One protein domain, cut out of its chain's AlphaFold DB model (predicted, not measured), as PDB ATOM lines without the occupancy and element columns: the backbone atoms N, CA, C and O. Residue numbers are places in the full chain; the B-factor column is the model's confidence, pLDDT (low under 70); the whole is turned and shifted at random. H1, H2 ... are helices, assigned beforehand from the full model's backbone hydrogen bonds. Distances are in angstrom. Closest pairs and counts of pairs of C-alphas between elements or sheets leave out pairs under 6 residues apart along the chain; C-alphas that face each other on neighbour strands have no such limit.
ATOM      1  N   LEU A 172     -27.604  46.944 -49.470       66.06
ATOM      2  CA  LEU A 172     -28.063  45.844 -50.326       66.06
ATOM      3  C   LEU A 172     -27.201  45.663 -51.583       66.06
ATOM      4  O   LEU A 172     -27.052  44.540 -52.060       66.06
ATOM      5  N   ALA A 173     -26.592  46.737 -52.086       60.50
ATOM      6  CA  ALA A 173     -25.646  46.697 -53.200       60.50
ATOM      7  C   ALA A 173     -24.258  46.159 -52.800       60.50
ATOM      8  O   ALA A 173     -23.350  46.133 -53.629       60.50
ATOM      9  N   GLY A 174     -24.067  45.757 -51.536       51.78
ATOM     10  CA  GLY A 174     -22.759  45.357 -51.019       51.78
ATOM     11  C   GLY A 174     -21.781  46.529 -50.915       51.78
ATOM     12  O   GLY A 174     -20.568  46.315 -50.883       51.78
ATOM     13  N   GLY A 175     -22.297  47.763 -50.871       52.28
ATOM     14  CA  GLY A 175     -21.512  48.947 -50.561       52.28
ATOM     15  C   GLY A 175     -20.792  48.729 -49.236       52.28
ATOM     16  O   GLY A 175     -21.394  48.272 -48.266       52.28
ATOM     17  N   LEU A 176     -19.481  48.987 -49.232       51.97
ATOM     18  CA  LEU A 176     -18.576  48.734 -48.110       51.97
ATOM     19  C   LEU A 176     -19.175  49.267 -46.800       51.97
ATOM     20  O   LEU A 176     -19.108  50.463 -46.514       51.97
ATOM     21  N   SER A 177     -19.738  48.374 -45.981       50.78
ATOM     22  CA  SER A 177     -20.044  48.698 -44.593       50.78
ATOM     23  C   SER A 177     -18.708  48.880 -43.892       50.78
ATOM     24  O   SER A 177     -17.936  47.938 -43.759       50.78
ATOM     25  N   LEU A 178     -18.408  50.112 -43.500       57.31
ATOM     26  CA  LEU A 178     -17.122  50.501 -42.934       57.31
ATOM     27  C   LEU A 178     -16.706  49.551 -41.806       57.31
ATOM     28  O   LEU A 178     -17.373  49.498 -40.771       57.31
ATOM     29  N   THR A 179     -15.572  48.863 -41.981       55.53
ATOM     30  CA  THR A 179     -14.938  47.986 -40.974       55.53
ATOM     31  C   THR A 179     -14.841  48.644 -39.599       55.53
ATOM     32  O   THR A 179     -14.840  47.959 -38.580       55.53
ATOM     33  N   HIS A 180     -14.776  49.980 -39.558       65.62
ATOM     34  CA  HIS A 180     -14.704  50.768 -38.329       65.62
ATOM     35  C   HIS A 180     -15.802  50.437 -37.336       65.62
ATOM     36  O   HIS A 180     -15.498  50.291 -36.160       65.62
ATOM     37  N   HIS A 181     -17.049  50.284 -37.779       76.25
ATOM     38  CA  HIS A 181     -18.153  50.114 -36.839       76.25
ATOM     39  C   HIS A 181     -18.140  48.730 -36.155       76.25
ATOM     40  O   HIS A 181     -18.178  48.691 -34.924       76.25
ATOM     41  N   PRO A 182     -18.001  47.596 -36.877       86.12
ATOM     42  CA  PRO A 182     -17.755  46.295 -36.248       86.12
ATOM     43  C   PRO A 182     -16.537  46.283 -35.314       86.12
ATOM     44  O   PRO A 182     -16.637  45.822 -34.181       86.12
ATOM     45  N   VAL A 183     -15.399  46.842 -35.742       88.94
ATOM     46  CA  VAL A 183     -14.165  46.854 -34.933       88.94
ATOM     47  C   VAL A 183     -14.326  47.674 -33.656       88.94
ATOM     48  O   VAL A 183     -13.921  47.215 -32.591       88.94
ATOM     49  N   GLN A 184     -14.953  48.850 -33.736       87.94
ATOM     50  CA  GLN A 184     -15.242  49.684 -32.567       87.94
ATOM     51  C   GLN A 184     -16.151  48.957 -31.574       87.94
ATOM     52  O   GLN A 184     -15.902  49.017 -30.371       87.94
ATOM     53  N   ILE A 185     -17.168  48.233 -32.063       90.25
ATOM     54  CA  ILE A 185     -18.026  47.412 -31.201       90.25
ATOM     55  C   ILE A 185     -17.202  46.371 -30.458       90.25
ATOM     56  O   ILE A 185     -17.332  46.243 -29.241       90.25
ATOM     57  N   ILE A 186     -16.339  45.653 -31.172       94.81
ATOM     58  CA  ILE A 186     -15.510  44.600 -30.590       94.81
ATOM     59  C   ILE A 186     -14.566  45.177 -29.535       94.81
ATOM     60  O   ILE A 186     -14.543  44.677 -28.418       94.81
ATOM     61  N   GLN A 187     -13.837  46.248 -29.853       94.56
ATOM     62  CA  GLN A 187     -12.894  46.885 -28.926       94.56
ATOM     63  C   GLN A 187     -13.591  47.423 -27.672       94.56
ATOM     64  O   GLN A 187     -13.084  47.278 -26.562       94.56
ATOM     65  N   ALA A 188     -14.773  48.025 -27.834       94.31
ATOM     66  CA  ALA A 188     -15.538  48.552 -26.713       94.31
ATOM     67  C   ALA A 188     -16.110  47.433 -25.834       94.31
ATOM     68  O   ALA A 188     -16.083  47.539 -24.610       94.31
ATOM     69  N   ARG A 189     -16.629  46.352 -26.426       95.88
ATOM     70  CA  ARG A 189     -17.276  45.259 -25.682       95.88
ATOM     71  C   ARG A 189     -16.292  44.225 -25.150       95.88
ATOM     72  O   ARG A 189     -16.559  43.658 -24.100       95.88
ATOM     73  N   TYR A 190     -15.156  44.014 -25.797       97.88
ATOM     74  CA  TYR A 190     -14.233  42.924 -25.477       97.88
ATOM     75  C   TYR A 190     -12.772  43.405 -25.403       97.88
ATOM     76  O   TYR A 190     -11.919  42.911 -26.147       97.88
ATOM     77  N   PRO A 191     -12.445  44.358 -24.507       97.56
ATOM     78  CA  PRO A 191     -11.050  44.682 -24.223       97.56
ATOM     79  C   PRO A 191     -10.322  43.464 -23.635       97.56
ATOM     80  O   PRO A 191     -10.949  42.600 -23.018       97.56
ATOM     81  N   ASP A 192      -8.994  43.414 -23.775       97.62
ATOM     82  CA  ASP A 192      -8.186  42.232 -23.420       97.62
ATOM     83  C   ASP A 192      -8.424  41.737 -21.977       97.62
ATOM     84  O   ASP A 192      -8.481  40.533 -21.743       97.62
ATOM     85  N   ALA A 193      -8.654  42.646 -21.021       98.19
ATOM     86  CA  ALA A 193      -8.967  42.291 -19.633       98.19
ATOM     87  C   ALA A 193     -10.302  41.535 -19.483       98.19
ATOM     88  O   ALA A 193     -10.376  40.553 -18.750       98.19
ATOM     89  N   VAL A 194     -11.342  41.954 -20.211       98.69
ATOM     90  CA  VAL A 194     -12.656  41.288 -20.203       98.69
ATOM     91  C   VAL A 194     -12.562  39.917 -20.866       98.69
ATOM     92  O   VAL A 194     -13.144  38.953 -20.381       98.69
ATOM     93  N   VAL A 195     -11.809  39.811 -21.964       98.69
ATOM     94  CA  VAL A 195     -11.571  38.526 -22.637       98.69
ATOM     95  C   VAL A 195     -10.842  37.555 -21.703       98.69
ATOM     96  O   VAL A 195     -11.229  36.392 -21.620       98.69
ATOM     97  N   ALA A 196      -9.843  38.025 -20.951       98.75
ATOM     98  CA  ALA A 196      -9.138  37.205 -19.968       98.75
ATOM     99  C   ALA A 196     -10.053  36.730 -18.822       98.75
ATOM    100  O   ALA A 196      -9.954  35.582 -18.394       98.75
ATOM    101  N   GLU A 197     -10.965  37.581 -18.347       98.81
ATOM    102  CA  GLU A 197     -11.940  37.204 -17.317       98.81
ATOM    103  C   GLU A 197     -12.941  36.156 -17.827       98.81
ATOM    104  O   GLU A 197     -13.185  35.151 -17.157       98.81
ATOM    105  N   LEU A 198     -13.467  36.343 -19.042       98.81
ATOM    106  CA  LEU A 198     -14.341  35.368 -19.698       98.81
ATOM    107  C   LEU A 198     -13.640  34.013 -19.890       98.81
ATOM    108  O   LEU A 198     -14.236  32.978 -19.597       98.81
ATOM    109  N   GLU A 199     -12.374  34.008 -20.319       98.81
ATOM    110  CA  GLU A 199     -11.558  32.790 -20.440       98.81
ATOM    111  C   GLU A 199     -11.430  32.073 -19.092       98.81
ATOM    112  O   GLU A 199     -11.713  30.881 -19.000       98.81
ATOM    113  N   ALA A 200     -11.077  32.799 -18.027       98.81
ATOM    114  CA  ALA A 200     -10.912  32.221 -16.696       98.81
ATOM    115  C   ALA A 200     -12.212  31.595 -16.163       98.81
ATOM    116  O   ALA A 200     -12.189  30.496 -15.601       98.81
ATOM    117  N   LEU A 201     -13.351  32.269 -16.357       98.81
ATOM    118  CA  LEU A 201     -14.665  31.761 -15.958       98.81
ATOM    119  C   LEU A 201     -15.055  30.510 -16.749       98.81
ATOM    120  O   LEU A 201     -15.528  29.535 -16.160       98.81
ATOM    121  N   LEU A 202     -14.821  30.513 -18.061       98.50
ATOM    122  CA  LEU A 202     -15.123  29.371 -18.912       98.50
ATOM    123  C   LEU A 202     -14.249  28.159 -18.556       98.50
ATOM    124  O   LEU A 202     -14.777  27.071 -18.337       98.50
ATOM    125  N   THR A 203     -12.939  28.350 -18.379       98.44
ATOM    126  CA  THR A 203     -12.024  27.288 -17.935       98.44
ATOM    127  C   THR A 203     -12.415  26.718 -16.571       98.44
ATOM    128  O   THR A 203     -12.374  25.503 -16.373       98.44
ATOM    129  N   ALA A 204     -12.844  27.561 -15.627       98.31
ATOM    130  CA  ALA A 204     -13.310  27.093 -14.323       98.31
ATOM    131  C   ALA A 204     -14.574  26.218 -14.425       98.31
ATOM    132  O   ALA A 204     -14.733  25.274 -13.647       98.31
ATOM    133  N   ALA A 205     -15.467  26.503 -15.379       98.25
ATOM    134  CA  ALA A 205     -16.624  25.653 -15.657       98.25
ATOM    135  C   ALA A 205     -16.212  24.318 -16.301       98.25
ATOM    136  O   ALA A 205     -16.718  23.267 -15.906       98.25
ATOM    137  N   GLU A 206     -15.268  24.346 -17.247       97.56
ATOM    138  CA  GLU A 206     -14.764  23.162 -17.964       97.56
ATOM    139  C   GLU A 206     -14.074  22.158 -17.037       97.56
ATOM    140  O   GLU A 206     -14.175  20.948 -17.226       97.56
ATOM    141  N   GLN A 207     -13.423  22.628 -15.975       97.00
ATOM    142  CA  GLN A 207     -12.831  21.739 -14.970       97.00
ATOM    143  C   GLN A 207     -13.871  20.903 -14.209       97.00
ATOM    144  O   GLN A 207     -13.521  19.869 -13.643       97.00
ATOM    145  N   LYS A 208     -15.136  21.337 -14.184       96.75
ATOM    146  CA  LYS A 208     -16.221  20.705 -13.417       96.75
ATOM    147  C   LYS A 208     -17.265  20.012 -14.288       96.75
ATOM    148  O   LYS A 208     -18.030  19.190 -13.799       96.75
ATOM    149  N   ASN A 209     -17.341  20.355 -15.570       92.94
ATOM    150  CA  ASN A 209     -18.293  19.773 -16.505       92.94
ATOM    151  C   ASN A 209     -17.708  19.747 -17.920       92.94
ATOM    152  O   ASN A 209     -16.926  20.606 -18.297       92.94
ATOM    153  N   GLN A 210     -18.121  18.772 -18.721       88.81
ATOM    154  CA  GLN A 210     -17.703  18.579 -20.110       88.81
ATOM    155  C   GLN A 210     -18.912  18.432 -21.048       88.81
ATOM    156  O   GLN A 210     -18.855  17.731 -22.057       88.81
ATOM    157  N   SER A 211     -20.038  19.067 -20.705       90.38
ATOM    158  CA  SER A 211     -21.249  19.047 -21.532       90.38
ATOM    159  C   SER A 211     -20.982  19.565 -22.951       90.38
ATOM    160  O   SER A 211     -20.163  20.461 -23.167       90.38
ATOM    161  N   PHE A 212     -21.730  19.054 -23.929       89.75
ATOM    162  CA  PHE A 212     -21.565  19.468 -25.325       89.75
ATOM    163  C   PHE A 212     -21.826  20.975 -25.534       89.75
ATOM    164  O   PHE A 212     -21.179  21.597 -26.372       89.75
ATOM    165  N   LEU A 213     -22.738  21.588 -24.762       91.00
ATOM    166  CA  LEU A 213     -22.985  23.035 -24.824       91.00
ATOM    167  C   LEU A 213     -21.801  23.843 -24.294       91.00
ATOM    168  O   LEU A 213     -21.559  24.940 -24.789       91.00
ATOM    169  N   LEU A 214     -21.038  23.303 -23.341       93.88
ATOM    170  CA  LEU A 214     -19.809  23.933 -22.867       93.88
ATOM    171  C   LEU A 214     -18.693  23.841 -23.912       93.88
ATOM    172  O   LEU A 214     -18.057  24.845 -24.208       93.88
ATOM    173  N   GLN A 215     -18.533  22.683 -24.560       92.81
ATOM    174  CA  GLN A 215     -17.609  22.526 -25.694       92.81
ATOM    175  C   GLN A 215     -17.960  23.479 -26.847       92.81
ATOM    176  O   GLN A 215     -17.082  24.043 -27.500       92.81
ATOM    177  N   LYS A 216     -19.257  23.709 -27.080       92.81
ATOM    178  CA  LYS A 216     -19.725  24.679 -28.072       92.81
ATOM    179  C   LYS A 216     -19.446  26.118 -27.640       92.81
ATOM    180  O   LYS A 216     -18.970  26.902 -28.456       92.81
ATOM    181  N   ALA A 217     -19.694  26.452 -26.371       95.44
ATOM    182  CA  ALA A 217     -19.352  27.756 -25.808       95.44
ATOM    183  C   ALA A 217     -17.850  28.038 -25.923       95.44
ATOM    184  O   ALA A 217     -17.492  29.138 -26.320       95.44
ATOM    185  N   ARG A 218     -16.986  27.043 -25.692       96.69
ATOM    186  CA  ARG A 218     -15.536  27.117 -25.925       96.69
ATOM    187  C   ARG A 218     -15.184  27.464 -27.357       96.69
ATOM    188  O   ARG A 218     -14.496  28.451 -27.585       96.69
ATOM    189  N   LEU A 219     -15.684  26.700 -28.318       95.44
ATOM    190  CA  LEU A 219     -15.370  26.924 -29.727       95.44
ATOM    191  C   LEU A 219     -15.860  28.300 -30.215       95.44
ATOM    192  O   LEU A 219     -15.150  29.006 -30.932       95.44
ATOM    193  N   GLU A 220     -17.061  28.709 -29.804       96.75
ATOM    194  CA  GLU A 220     -17.602  30.034 -30.119       96.75
ATOM    195  C   GLU A 220     -16.837  31.157 -29.391       96.75
ATOM    196  O   GLU A 220     -16.575  32.210 -29.978       96.75
ATOM    197  N   PHE A 221     -16.426  30.929 -28.140       98.38
ATOM    198  CA  PHE A 221     -15.623  31.870 -27.364       98.38
ATOM    199  C   PHE A 221     -14.216  32.029 -27.931       98.38
ATOM    200  O   PHE A 221     -13.734  33.152 -28.006       98.38
ATOM    201  N   ASP A 222     -13.569  30.959 -28.391       98.31
ATOM    202  CA  ASP A 222     -12.251  31.046 -29.019       98.31
ATOM    203  C   ASP A 222     -12.307  31.922 -30.278       98.31
ATOM    204  O   ASP A 222     -11.432  32.767 -30.483       98.31
ATOM    205  N   TYR A 223     -13.377  31.823 -31.076       97.75
ATOM    206  CA  TYR A 223     -13.583  32.728 -32.209       97.75
ATOM    207  C   TYR A 223     -13.717  34.192 -31.767       97.75
ATOM    208  O   TYR A 223     -13.064  35.072 -32.345       97.75
ATOM    209  N   LEU A 224     -14.533  34.456 -30.739       98.31
ATOM    210  CA  LEU A 224     -14.683  35.789 -30.153       98.31
ATOM    211  C   LEU A 224     -13.339  36.308 -29.640       98.31
ATOM    212  O   LEU A 224     -12.940  37.405 -30.010       98.31
ATOM    213  N   LYS A 225     -12.619  35.513 -28.848       98.69
ATOM    214  CA  LYS A 225     -11.319  35.832 -28.250       98.69
ATOM    215  C   LYS A 225     -10.296  36.210 -29.313       98.69
ATOM    216  O   LYS A 225      -9.730  37.298 -29.257       98.69
ATOM    217  N   HIS A 226     -10.083  35.358 -30.315       98.50
ATOM    218  CA  HIS A 226      -9.105  35.631 -31.370       98.50
ATOM    219  C   HIS A 226      -9.490  36.847 -32.223       98.50
ATOM    220  O   HIS A 226      -8.627  37.638 -32.608       98.50
ATOM    221  N   THR A 227     -10.784  37.046 -32.479       97.94
ATOM    222  CA  THR A 227     -11.268  38.231 -33.200       97.94
ATOM    223  C   THR A 227     -11.110  39.508 -32.364       97.94
ATOM    224  O   THR A 227     -10.667  40.530 -32.892       97.94
ATOM    225  N   ALA A 228     -11.394  39.449 -31.062       98.12
ATOM    226  CA  ALA A 228     -11.232  40.558 -30.128       98.12
ATOM    227  C   ALA A 228      -9.765  40.947 -29.942       98.12
ATOM    228  O   ALA A 228      -9.438  42.126 -30.033       98.12
ATOM    229  N   HIS A 229      -8.861  39.977 -29.792       98.38
ATOM    230  CA  HIS A 229      -7.427  40.252 -29.716       98.38
ATOM    231  C   HIS A 229      -6.893  40.923 -30.985       98.38
ATOM    232  O   HIS A 229      -6.149  41.895 -30.878       98.38
ATOM    233  N   ALA A 230      -7.308  40.475 -32.176       97.88
ATOM    234  CA  ALA A 230      -6.939  41.140 -33.427       97.88
ATOM    235  C   ALA A 230      -7.472  42.583 -33.489       97.88
ATOM    236  O   ALA A 230      -6.749  43.498 -33.886       97.88
ATOM    237  N   ALA A 231      -8.708  42.816 -33.035       96.38
ATOM    238  CA  ALA A 231      -9.276  44.159 -32.950       96.38
ATOM    239  C   ALA A 231      -8.532  45.048 -31.943       96.38
ATOM    240  O   ALA A 231      -8.192  46.185 -32.268       96.38
ATOM    241  N   ASN A 232      -8.212  44.549 -30.752       97.62
ATOM    242  CA  ASN A 232      -7.474  45.301 -29.738       97.62
ATOM    243  C   ASN A 232      -6.038  45.607 -30.194       97.62
ATOM    244  O   ASN A 232      -5.579  46.742 -30.050       97.62
ATOM    245  N   ALA A 233      -5.362  44.645 -30.831       97.75
ATOM    246  CA  ALA A 233      -4.043  44.845 -31.431       97.75
ATOM    247  C   ALA A 233      -4.075  45.894 -32.549       97.75
ATOM    248  O   ALA A 233      -3.205  46.761 -32.606       97.75
ATOM    249  N   LEU A 234      -5.122  45.900 -33.380       95.38
ATOM    250  CA  LEU A 234      -5.329  46.957 -34.369       95.38
ATOM    251  C   LEU A 234      -5.495  48.332 -33.702       95.38
ATOM    252  O   LEU A 234      -4.972  49.322 -34.206       95.38
ATOM    253  N   GLY A 235      -6.198  48.405 -32.571       93.88
ATOM    254  CA  GLY A 235      -6.342  49.638 -31.791       93.88
ATOM    255  C   GLY A 235      -4.996  50.185 -31.314       93.88
ATOM    256  O   GLY A 235      -4.700  51.359 -31.537       93.88
ATOM    257  N   ARG A 236      -4.149  49.324 -30.735       95.56
ATOM    258  CA  ARG A 236      -2.788  49.695 -30.310       95.56
ATOM    259  C   ARG A 236      -1.910  50.107 -31.487       95.56
ATOM    260  O   ARG A 236      -1.270  51.158 -31.437       95.56
ATOM    261  N   PHE A 237      -1.948  49.346 -32.580       95.38
ATOM    262  CA  PHE A 237      -1.209  49.688 -33.789       95.38
ATOM    263  C   PHE A 237      -1.644  51.040 -34.364       95.38
ATOM    264  O   PHE A 237      -0.789  51.851 -34.691       95.38
ATOM    265  N   ARG A 238      -2.946  51.347 -34.421       92.38
ATOM    266  CA  ARG A 238      -3.441  52.657 -34.892       92.38
ATOM    267  C   ARG A 238      -3.004  53.826 -34.011       92.38
ATOM    268  O   ARG A 238      -2.877  54.935 -34.519       92.38
ATOM    269  N   ALA A 239      -2.793  53.595 -32.717       92.12
ATOM    270  CA  ALA A 239      -2.362  54.637 -31.791       92.12
ATOM    271  C   ALA A 239      -0.875  55.001 -31.950       92.12
ATOM    272  O   ALA A 239      -0.511  56.155 -31.737       92.12
ATOM    273  N   ALA A 240      -0.025  54.038 -32.321       91.31
ATOM    274  CA  ALA A 240       1.429  54.219 -32.327       91.31
ATOM    275  C   ALA A 240       2.091  54.094 -33.709       91.31
ATOM    276  O   ALA A 240       3.193  54.601 -33.903       91.31
ATOM    277  N   PHE A 241       1.468  53.369 -34.642       92.88
ATOM    278  CA  PHE A 241       2.056  52.880 -35.897       92.88
ATOM    279  C   PHE A 241       3.461  52.273 -35.721       92.88
ATOM    280  O   PHE A 241       4.331  52.388 -36.581       92.88
ATOM    281  N   ALA A 242       3.695  51.623 -34.577       92.38
ATOM    282  CA  ALA A 242       4.989  51.056 -34.230       92.38
ATOM    283  C   ALA A 242       5.170  49.656 -34.850       92.38
ATOM    284  O   ALA A 242       4.222  48.866 -34.842       92.38
ATOM    285  N   PRO A 243       6.384  49.288 -35.311       94.06
ATOM    286  CA  PRO A 243       6.650  47.955 -35.857       94.06
ATOM    287  C   PRO A 243       6.319  46.804 -34.897       94.06
ATOM    288  O   PRO A 243       5.803  45.780 -35.333       94.06
ATOM    289  N   ALA A 244       6.563  46.981 -33.593       95.31
ATOM    290  CA  ALA A 244       6.218  45.981 -32.580       95.31
ATOM    291  C   ALA A 244       4.698  45.754 -32.488       95.31
ATOM    292  O   ALA A 244       4.244  44.615 -32.438       95.31
ATOM    293  N   GLU A 245       3.899  46.823 -32.560       96.50
ATOM    294  CA  GLU A 245       2.435  46.707 -32.568       96.50
ATOM    295  C   GLU A 245       1.915  46.114 -33.887       96.50
ATOM    296  O   GLU A 245       0.927  45.381 -33.886       96.50
ATOM    297  N   ALA A 246       2.593  46.376 -35.014       96.00
ATOM    298  CA  ALA A 246       2.288  45.718 -36.286       96.00
ATOM    299  C   ALA A 246       2.509  44.202 -36.182       96.00
ATOM    300  O   ALA A 246       1.653  43.426 -36.598       96.00
ATOM    301  N   GLN A 247       3.625  43.784 -35.576       97.19
ATOM    302  CA  GLN A 247       3.911  42.376 -35.318       97.19
ATOM    303  C   GLN A 247       2.812  41.738 -34.455       97.19
ATOM    304  O   GLN A 247       2.238  40.733 -34.869       97.19
ATOM    305  N   SER A 248       2.448  42.349 -33.323       97.31
ATOM    306  CA  SER A 248       1.376  41.829 -32.462       97.31
ATOM    307  C   SER A 248       0.020  41.742 -33.172       97.31
ATOM    308  O   SER A 248      -0.737  40.796 -32.952       97.31
ATOM    309  N   LEU A 249      -0.299  42.697 -34.054       97.69
ATOM    310  CA  LEU A 249      -1.487  42.621 -34.905       97.69
ATOM    311  C   LEU A 249      -1.428  41.408 -35.843       97.69
ATOM    312  O   LEU A 249      -2.401  40.663 -35.936       97.69
ATOM    313  N   PHE A 250      -0.309  41.185 -36.531       97.31
ATOM    314  CA  PHE A 250      -0.195  40.079 -37.480       97.31
ATOM    315  C   PHE A 250      -0.173  38.706 -36.811       97.31
ATOM    316  O   PHE A 250      -0.777  37.778 -37.345       97.31
ATOM    317  N   GLU A 251       0.420  38.586 -35.624       98.31
ATOM    318  CA  GLU A 251       0.335  37.380 -34.790       98.31
ATOM    319  C   GLU A 251      -1.124  37.073 -34.419       98.31
ATOM    320  O   GLU A 251      -1.589  35.943 -34.586       98.31
ATOM    321  N   ALA A 252      -1.890  38.090 -34.008       98.38
ATOM    322  CA  ALA A 252      -3.309  37.930 -33.695       98.38
ATOM    323  C   ALA A 252      -4.144  37.531 -34.929       98.38
ATOM    324  O   ALA A 252      -5.030  36.677 -34.832       98.38
ATOM    325  N   LEU A 253      -3.847  38.101 -36.103       95.94
ATOM    326  CA  LEU A 253      -4.503  37.741 -37.365       95.94
ATOM    327  C   LEU A 253      -4.171  36.311 -37.807       95.94
ATOM    328  O   LEU A 253      -5.075  35.579 -38.218       95.94
ATOM    329  N   ALA A 254      -2.910  35.894 -37.682       96.25
ATOM    330  CA  ALA A 254      -2.475  34.535 -37.991       96.25
ATOM    331  C   ALA A 254      -3.163  33.510 -37.075       96.25
ATOM    332  O   ALA A 254      -3.731  32.534 -37.566       96.25
ATOM    333  N   ALA A 255      -3.212  33.778 -35.766       97.69
ATOM    334  CA  ALA A 255      -3.893  32.918 -34.800       97.69
ATOM    335  C   ALA A 255      -5.400  32.802 -35.089       97.69
ATOM    336  O   ALA A 255      -5.962  31.706 -35.077       97.69
ATOM    337  N   ARG A 256      -6.058  33.921 -35.429       96.75
ATOM    338  CA  ARG A 256      -7.468  33.919 -35.844       96.75
ATOM    339  C   ARG A 256      -7.691  33.071 -37.097       96.75
ATOM    340  O   ARG A 256      -8.640  32.291 -37.137       96.75
ATOM    341  N   LYS A 257      -6.842  33.219 -38.117       94.38
ATOM    342  CA  LYS A 257      -6.928  32.423 -39.348       94.38
ATOM    343  C   LYS A 257      -6.755  30.934 -39.049       94.38
ATOM    344  O   LYS A 257      -7.572  30.137 -39.498       94.38
ATOM    345  N   GLN A 258      -5.748  30.575 -38.253       95.62
ATOM    346  CA  GLN A 258      -5.471  29.192 -37.872       95.62
ATOM    347  C   GLN A 258      -6.656  28.542 -37.147       95.62
ATOM    348  O   GLN A 258      -7.008  27.408 -37.460       95.62
ATOM    349  N   LEU A 259      -7.302  29.258 -36.219       96.25
ATOM    350  CA  LEU A 259      -8.524  28.775 -35.575       96.25
ATOM    351  C   LEU A 259      -9.601  28.440 -36.616       96.25
ATOM    352  O   LEU A 259     -10.163  27.350 -36.579       96.25
ATOM    353  N   ILE A 260      -9.887  29.373 -37.531       94.75
ATOM    354  CA  ILE A 260     -10.953  29.223 -38.534       94.75
ATOM    355  C   ILE A 260     -10.659  28.059 -39.485       94.75
ATOM    356  O   ILE A 260     -11.566  27.293 -39.802       94.75
ATOM    357  N   ASP A 261      -9.406  27.909 -39.909       92.94
ATOM    358  CA  ASP A 261      -8.977  26.843 -40.819       92.94
ATOM    359  C   ASP A 261      -9.083  25.447 -40.186       92.94
ATOM    360  O   ASP A 261      -9.271  24.461 -40.895       92.94
ATOM    361  N   ASN A 262      -9.016  25.370 -38.855       94.56
ATOM    362  CA  ASN A 262      -9.150  24.126 -38.099       94.56
ATOM    363  C   ASN A 262     -10.601  23.790 -37.719       94.56
ATOM    364  O   ASN A 262     -10.843  22.748 -37.106       94.56
ATOM    365  N   LEU A 263     -11.578  24.645 -38.047       93.75
ATOM    366  CA  LEU A 263     -12.978  24.352 -37.754       93.75
ATOM    367  C   LEU A 263     -13.479  23.180 -38.617       93.75
ATOM    368  O   LEU A 263     -13.220  23.132 -39.824       93.75
ATOM    369  N   PRO A 264     -14.242  22.237 -38.037       92.69
ATOM    370  CA  PRO A 264     -14.685  21.063 -38.773       92.69
ATOM    371  C   PRO A 264     -15.688  21.462 -39.859       92.69
ATOM    372  O   PRO A 264     -16.632  22.213 -39.610       92.69
ATOM    373  N   CYS A 265     -15.501  20.918 -41.061       94.62
ATOM    374  CA  CYS A 265     -16.372  21.148 -42.210       94.62
ATOM    375  C   CYS A 265     -17.088  19.860 -42.627       94.62
ATOM    376  O   CYS A 265     -16.555  18.757 -42.513       94.62
ATOM    377  N   ASN A 266     -18.313  20.000 -43.121       93.62
ATOM    378  CA  ASN A 266     -19.055  18.917 -43.746       93.62
ATOM    379  C   ASN A 266     -18.594  18.701 -45.201       93.62
ATOM    380  O   ASN A 266     -17.812  19.469 -45.761       93.62
ATOM    381  N   LYS A 267     -19.133  17.662 -45.846       92.44
ATOM    382  CA  LYS A 267     -18.800  17.282 -47.231       92.44
ATOM    383  C   LYS A 267     -19.049  18.369 -48.290       92.44
ATOM    384  O   LYS A 267     -18.516  18.261 -49.385       92.44
ATOM    385  N   ASN A 268     -19.861  19.382 -47.982       91.19
ATOM    386  CA  ASN A 268     -20.157  20.495 -48.886       91.19
ATOM    387  C   ASN A 268     -19.215  21.694 -48.664       91.19
ATOM    388  O   ASN A 268     -19.420  22.737 -49.276       91.19
ATOM    389  N   GLY A 269     -18.221  21.581 -47.773       90.44
ATOM    390  CA  GLY A 269     -17.286  22.666 -47.456       90.44
ATOM    391  C   GLY A 269     -17.844  23.735 -46.511       90.44
ATOM    392  O   GLY A 269     -17.166  24.723 -46.244       90.44
ATOM    393  N   ASN A 270     -19.056  23.546 -45.984       94.19
ATOM    394  CA  ASN A 270     -19.621  24.392 -44.933       94.19
ATOM    395  C   ASN A 270     -19.212  23.868 -43.559       94.19
ATOM    396  O   ASN A 270     -18.920  22.679 -43.422       94.19
ATOM    397  N   LEU A 271     -19.256  24.714 -42.531       94.31
ATOM    398  CA  LEU A 271     -19.020  24.261 -41.164       94.31
ATOM    399  C   LEU A 271     -19.971  23.118 -40.778       94.31
ATOM    400  O   LEU A 271     -21.155  23.117 -41.124       94.31
ATOM    401  N   ALA A 272     -19.408  22.109 -40.120       92.44
ATOM    402  CA  ALA A 272     -20.109  20.892 -39.749       92.44
ATOM    403  C   ALA A 272     -21.069  21.115 -38.576       92.44
ATOM    404  O   ALA A 272     -20.958  22.076 -37.812       92.44
ATOM    405  N   ASP A 273     -21.982  20.165 -38.404       89.50
ATOM    406  CA  ASP A 273     -22.773  20.068 -37.186       89.50
ATOM    407  C   ASP A 273     -21.926  19.459 -36.063       89.50
ATOM    408  O   ASP A 273     -21.109  18.563 -36.282       89.50
ATOM    409  N   SER A 274     -22.170  19.915 -34.838       83.19
ATOM    410  CA  SER A 274     -21.644  19.322 -33.614       83.19
ATOM    411  C   SER A 274     -22.819  18.933 -32.720       83.19
ATOM    412  O   SER A 274     -23.629  19.779 -32.339       83.19
ATOM    413  N   SER A 275     -22.954  17.633 -32.441       82.62
ATOM    414  CA  SER A 275     -24.029  17.071 -31.607       82.62
ATOM    415  C   SER A 275     -25.447  17.501 -32.017       82.62
ATOM    416  O   SER A 275     -26.280  17.814 -31.170       82.62
ATOM    417  N   GLY A 276     -25.727  17.534 -33.325       82.31
ATOM    418  CA  GLY A 276     -27.049  17.881 -33.868       82.31
ATOM    419  C   GLY A 276     -27.334  19.382 -33.983       82.31
ATOM    420  O   GLY A 276     -28.443  19.753 -34.361       82.31
ATOM    421  N   TYR A 277     -26.352  20.239 -33.690       84.56
ATOM    422  CA  TYR A 277     -26.459  21.686 -33.853       84.56
ATOM    423  C   TYR A 277     -25.418  22.202 -34.848       84.56
ATOM    424  O   TYR A 277     -24.243  21.841 -34.734       84.56
ATOM    425  N   PRO A 278     -25.791  23.105 -35.766       87.94
ATOM    426  CA  PRO A 278     -24.834  23.684 -36.695       87.94
ATOM    427  C   PRO A 278     -23.819  24.571 -35.964       87.94
ATOM    428  O   PRO A 278     -24.176  25.430 -35.144       87.94
ATOM    429  N   LEU A 279     -22.531  24.390 -36.266       91.31
ATOM    430  CA  LEU A 279     -21.494  25.329 -35.837       91.31
ATOM    431  C   LEU A 279     -21.640  26.623 -36.635       91.31
ATOM    432  O   LEU A 279     -21.658  26.593 -37.865       91.31
ATOM    433  N   PHE A 280     -21.783  27.756 -35.941       93.94
ATOM    434  CA  PHE A 280     -21.954  29.071 -36.566       93.94
ATOM    435  C   PHE A 280     -23.063  29.103 -37.635       93.94
ATOM    436  O   PHE A 280     -22.933  29.744 -38.678       93.94
ATOM    437  N   GLY A 281     -24.153  28.360 -37.408       91.06
ATOM    438  CA  GLY A 281     -25.276  28.267 -38.347       91.06
ATOM    439  C   GLY A 281     -24.945  27.558 -39.668       91.06
ATOM    440  O   GLY A 281     -25.682  27.721 -40.635       91.06
ATOM    441  N   GLY A 282     -23.840  26.804 -39.729       92.94
ATOM    442  CA  GLY A 282     -23.398  26.105 -40.937       92.94
ATOM    443  C   GLY A 282     -22.819  27.052 -41.987       92.94
ATOM    444  O   GLY A 282     -22.872  26.761 -43.182       92.94
ATOM    445  N   ALA A 283     -22.310  28.212 -41.560       93.19
ATOM    446  CA  ALA A 283     -21.686  29.177 -42.454       93.19
ATOM    447  C   ALA A 283     -20.455  28.573 -43.162       93.19
ATOM    448  O   ALA A 283     -19.780  27.710 -42.598       93.19
ATOM    449  N   PRO A 284     -20.116  29.013 -44.385       92.06
ATOM    450  CA  PRO A 284     -18.860  28.618 -45.008       92.06
ATOM    451  C   PRO A 284     -17.671  29.266 -44.271       92.06
ATOM    452  O   PRO A 284     -17.799  30.407 -43.810       92.06
ATOM    453  N   PRO A 285     -16.491  28.617 -44.205       90.81
ATOM    454  CA  PRO A 285     -15.298  29.176 -43.556       90.81
ATOM    455  C   PRO A 285     -14.914  30.569 -44.062       90.81
ATOM    456  O   PRO A 285     -14.471  31.419 -43.291       90.81
ATOM    457  N   LEU A 286     -15.156  30.852 -45.346       87.00
ATOM    458  CA  LEU A 286     -14.938  32.180 -45.915       87.00
ATOM    459  C   LEU A 286     -15.759  33.263 -45.196       87.00
ATOM    460  O   LEU A 286     -15.237  34.333 -44.893       87.00
ATOM    461  N   MET A 287     -17.014  32.970 -44.847       89.75
ATOM    462  CA  MET A 287     -17.874  33.894 -44.102       89.75
ATOM    463  C   MET A 287     -17.330  34.142 -42.690       89.75
ATOM    464  O   MET A 287     -17.374  35.267 -42.198       89.75
ATOM    465  N   MET A 288     -16.756  33.113 -42.057       91.88
ATOM    466  CA  MET A 288     -16.088  33.245 -40.759       91.88
ATOM    467  C   MET A 288     -14.860  34.146 -40.853       91.88
ATOM    468  O   MET A 288     -14.694  35.035 -40.010       91.88
ATOM    469  N   ARG A 289     -14.027  33.968 -41.892       89.12
ATOM    470  CA  ARG A 289     -12.883  34.851 -42.175       89.12
ATOM    471  C   ARG A 289     -13.355  36.295 -42.342       89.12
ATOM    472  O   ARG A 289     -12.793  37.175 -41.695       89.12
ATOM    473  N   MET A 290     -14.464  36.496 -43.061       87.25
ATOM    474  CA  MET A 290     -15.129  37.791 -43.226       87.25
ATOM    475  C   MET A 290     -15.738  38.381 -41.966       87.25
ATOM    476  O   MET A 290     -16.065  39.554 -41.993       87.25
ATOM    477  N   GLY A 291     -15.912  37.647 -40.870       90.44
ATOM    478  CA  GLY A 291     -16.589  38.174 -39.681       90.44
ATOM    479  C   GLY A 291     -18.116  38.148 -39.776       90.44
ATOM    480  O   GLY A 291     -18.779  38.009 -38.754       90.44
TER     481      GLY A 291
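Overview. This is residues 172 to 291 of the 507 residues of the protein "DUF4838 domain-containing protein" of Lentisphaerae bacterium (UniProt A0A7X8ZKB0). The long helix H3 lies between H2 and H4, which run back along it on two sides as an open layer of three helices, and H1 crosses H3 steeply. After H4 the long loop of residues 262 to 278 leads to the two small helices H5 and H6, of which H6 packs on residues 257 to 261 of H4 and H5 comes near H3, while residues 172 to 181 stick out as a free tail, of which 180 and 181 belong to H1. The printed part has 120 residues with six named helices, H1 to H6 in order, and no named strand; its class is all helix. It is only just compact, close to loose, with a radius of gyration of the C-alphas of 15.9 A and spans of 45 by 42 by 24 A.

Arrangement. H3, residues 212 to 240, is the hub and touches three helices. H4, residues 243 to 261, touches it at a shallow tilt of 23 degrees, opposite ways, and the two form a helical hairpin; their closest C-alphas, of Ala 233 and Leu 249, are 4.9 A apart. H2, residues 192 to 206, forms another helical hairpin with H3, at a shallow tilt of 15 degrees, opposite ways, with the closest C-alphas, of Val 195 and Lys 225, 6.2 A apart. H2 and H4 are apart. H1, residues 180 to 189, touches residues 228 to 235 of H3 alone, at a steep tilt of 66 degrees; the closest C-alphas, of Gln 187 and Asn 232, are 5.7 A apart. H6, residues 285 to 289, touches residues 257 to 261 of H4 alone, with the closest C-alphas, of Ile 260 and Pro 285, 6.6 A apart. H5, residues 279 to 282, is close to H3 but not clearly touching: the closest C-alphas, of Glu 220 and Phe 280, are 7.8 A apart. Every O i to N i+4 pair is within hydrogen-bond range in H1, H2, H3, H4 and H6; H5 is too short for such a pair.

Along the chain. H3 is 42.3 A long, from C-alpha 212 at (-21.565, 19.468, -25.325) to C-alpha 240 at (1.429, 54.219, -32.327). H4 is 26.7 A long, H2 20.9 A and H1 14.0 A, with C-alpha 180 at (-14.704, 50.768, -38.329). H5 and H6 are short, and H6 ends with C-alpha 289 at (-12.883, 34.851, -42.175).

Size, cuts and confidence. The two C-alphas farthest apart, of Ala 173 and Lys 208, are 48.4 A apart. The printed part has no cut. The link from H4 to H5 is long, 17 residues, and the other links between helices are tight. In or beside that link, residues 273 to 274 pair antiparallel with residues 277 to 278. The mean pLDDT of the printed part is 91.4, and residues 172 to 180 are under 70.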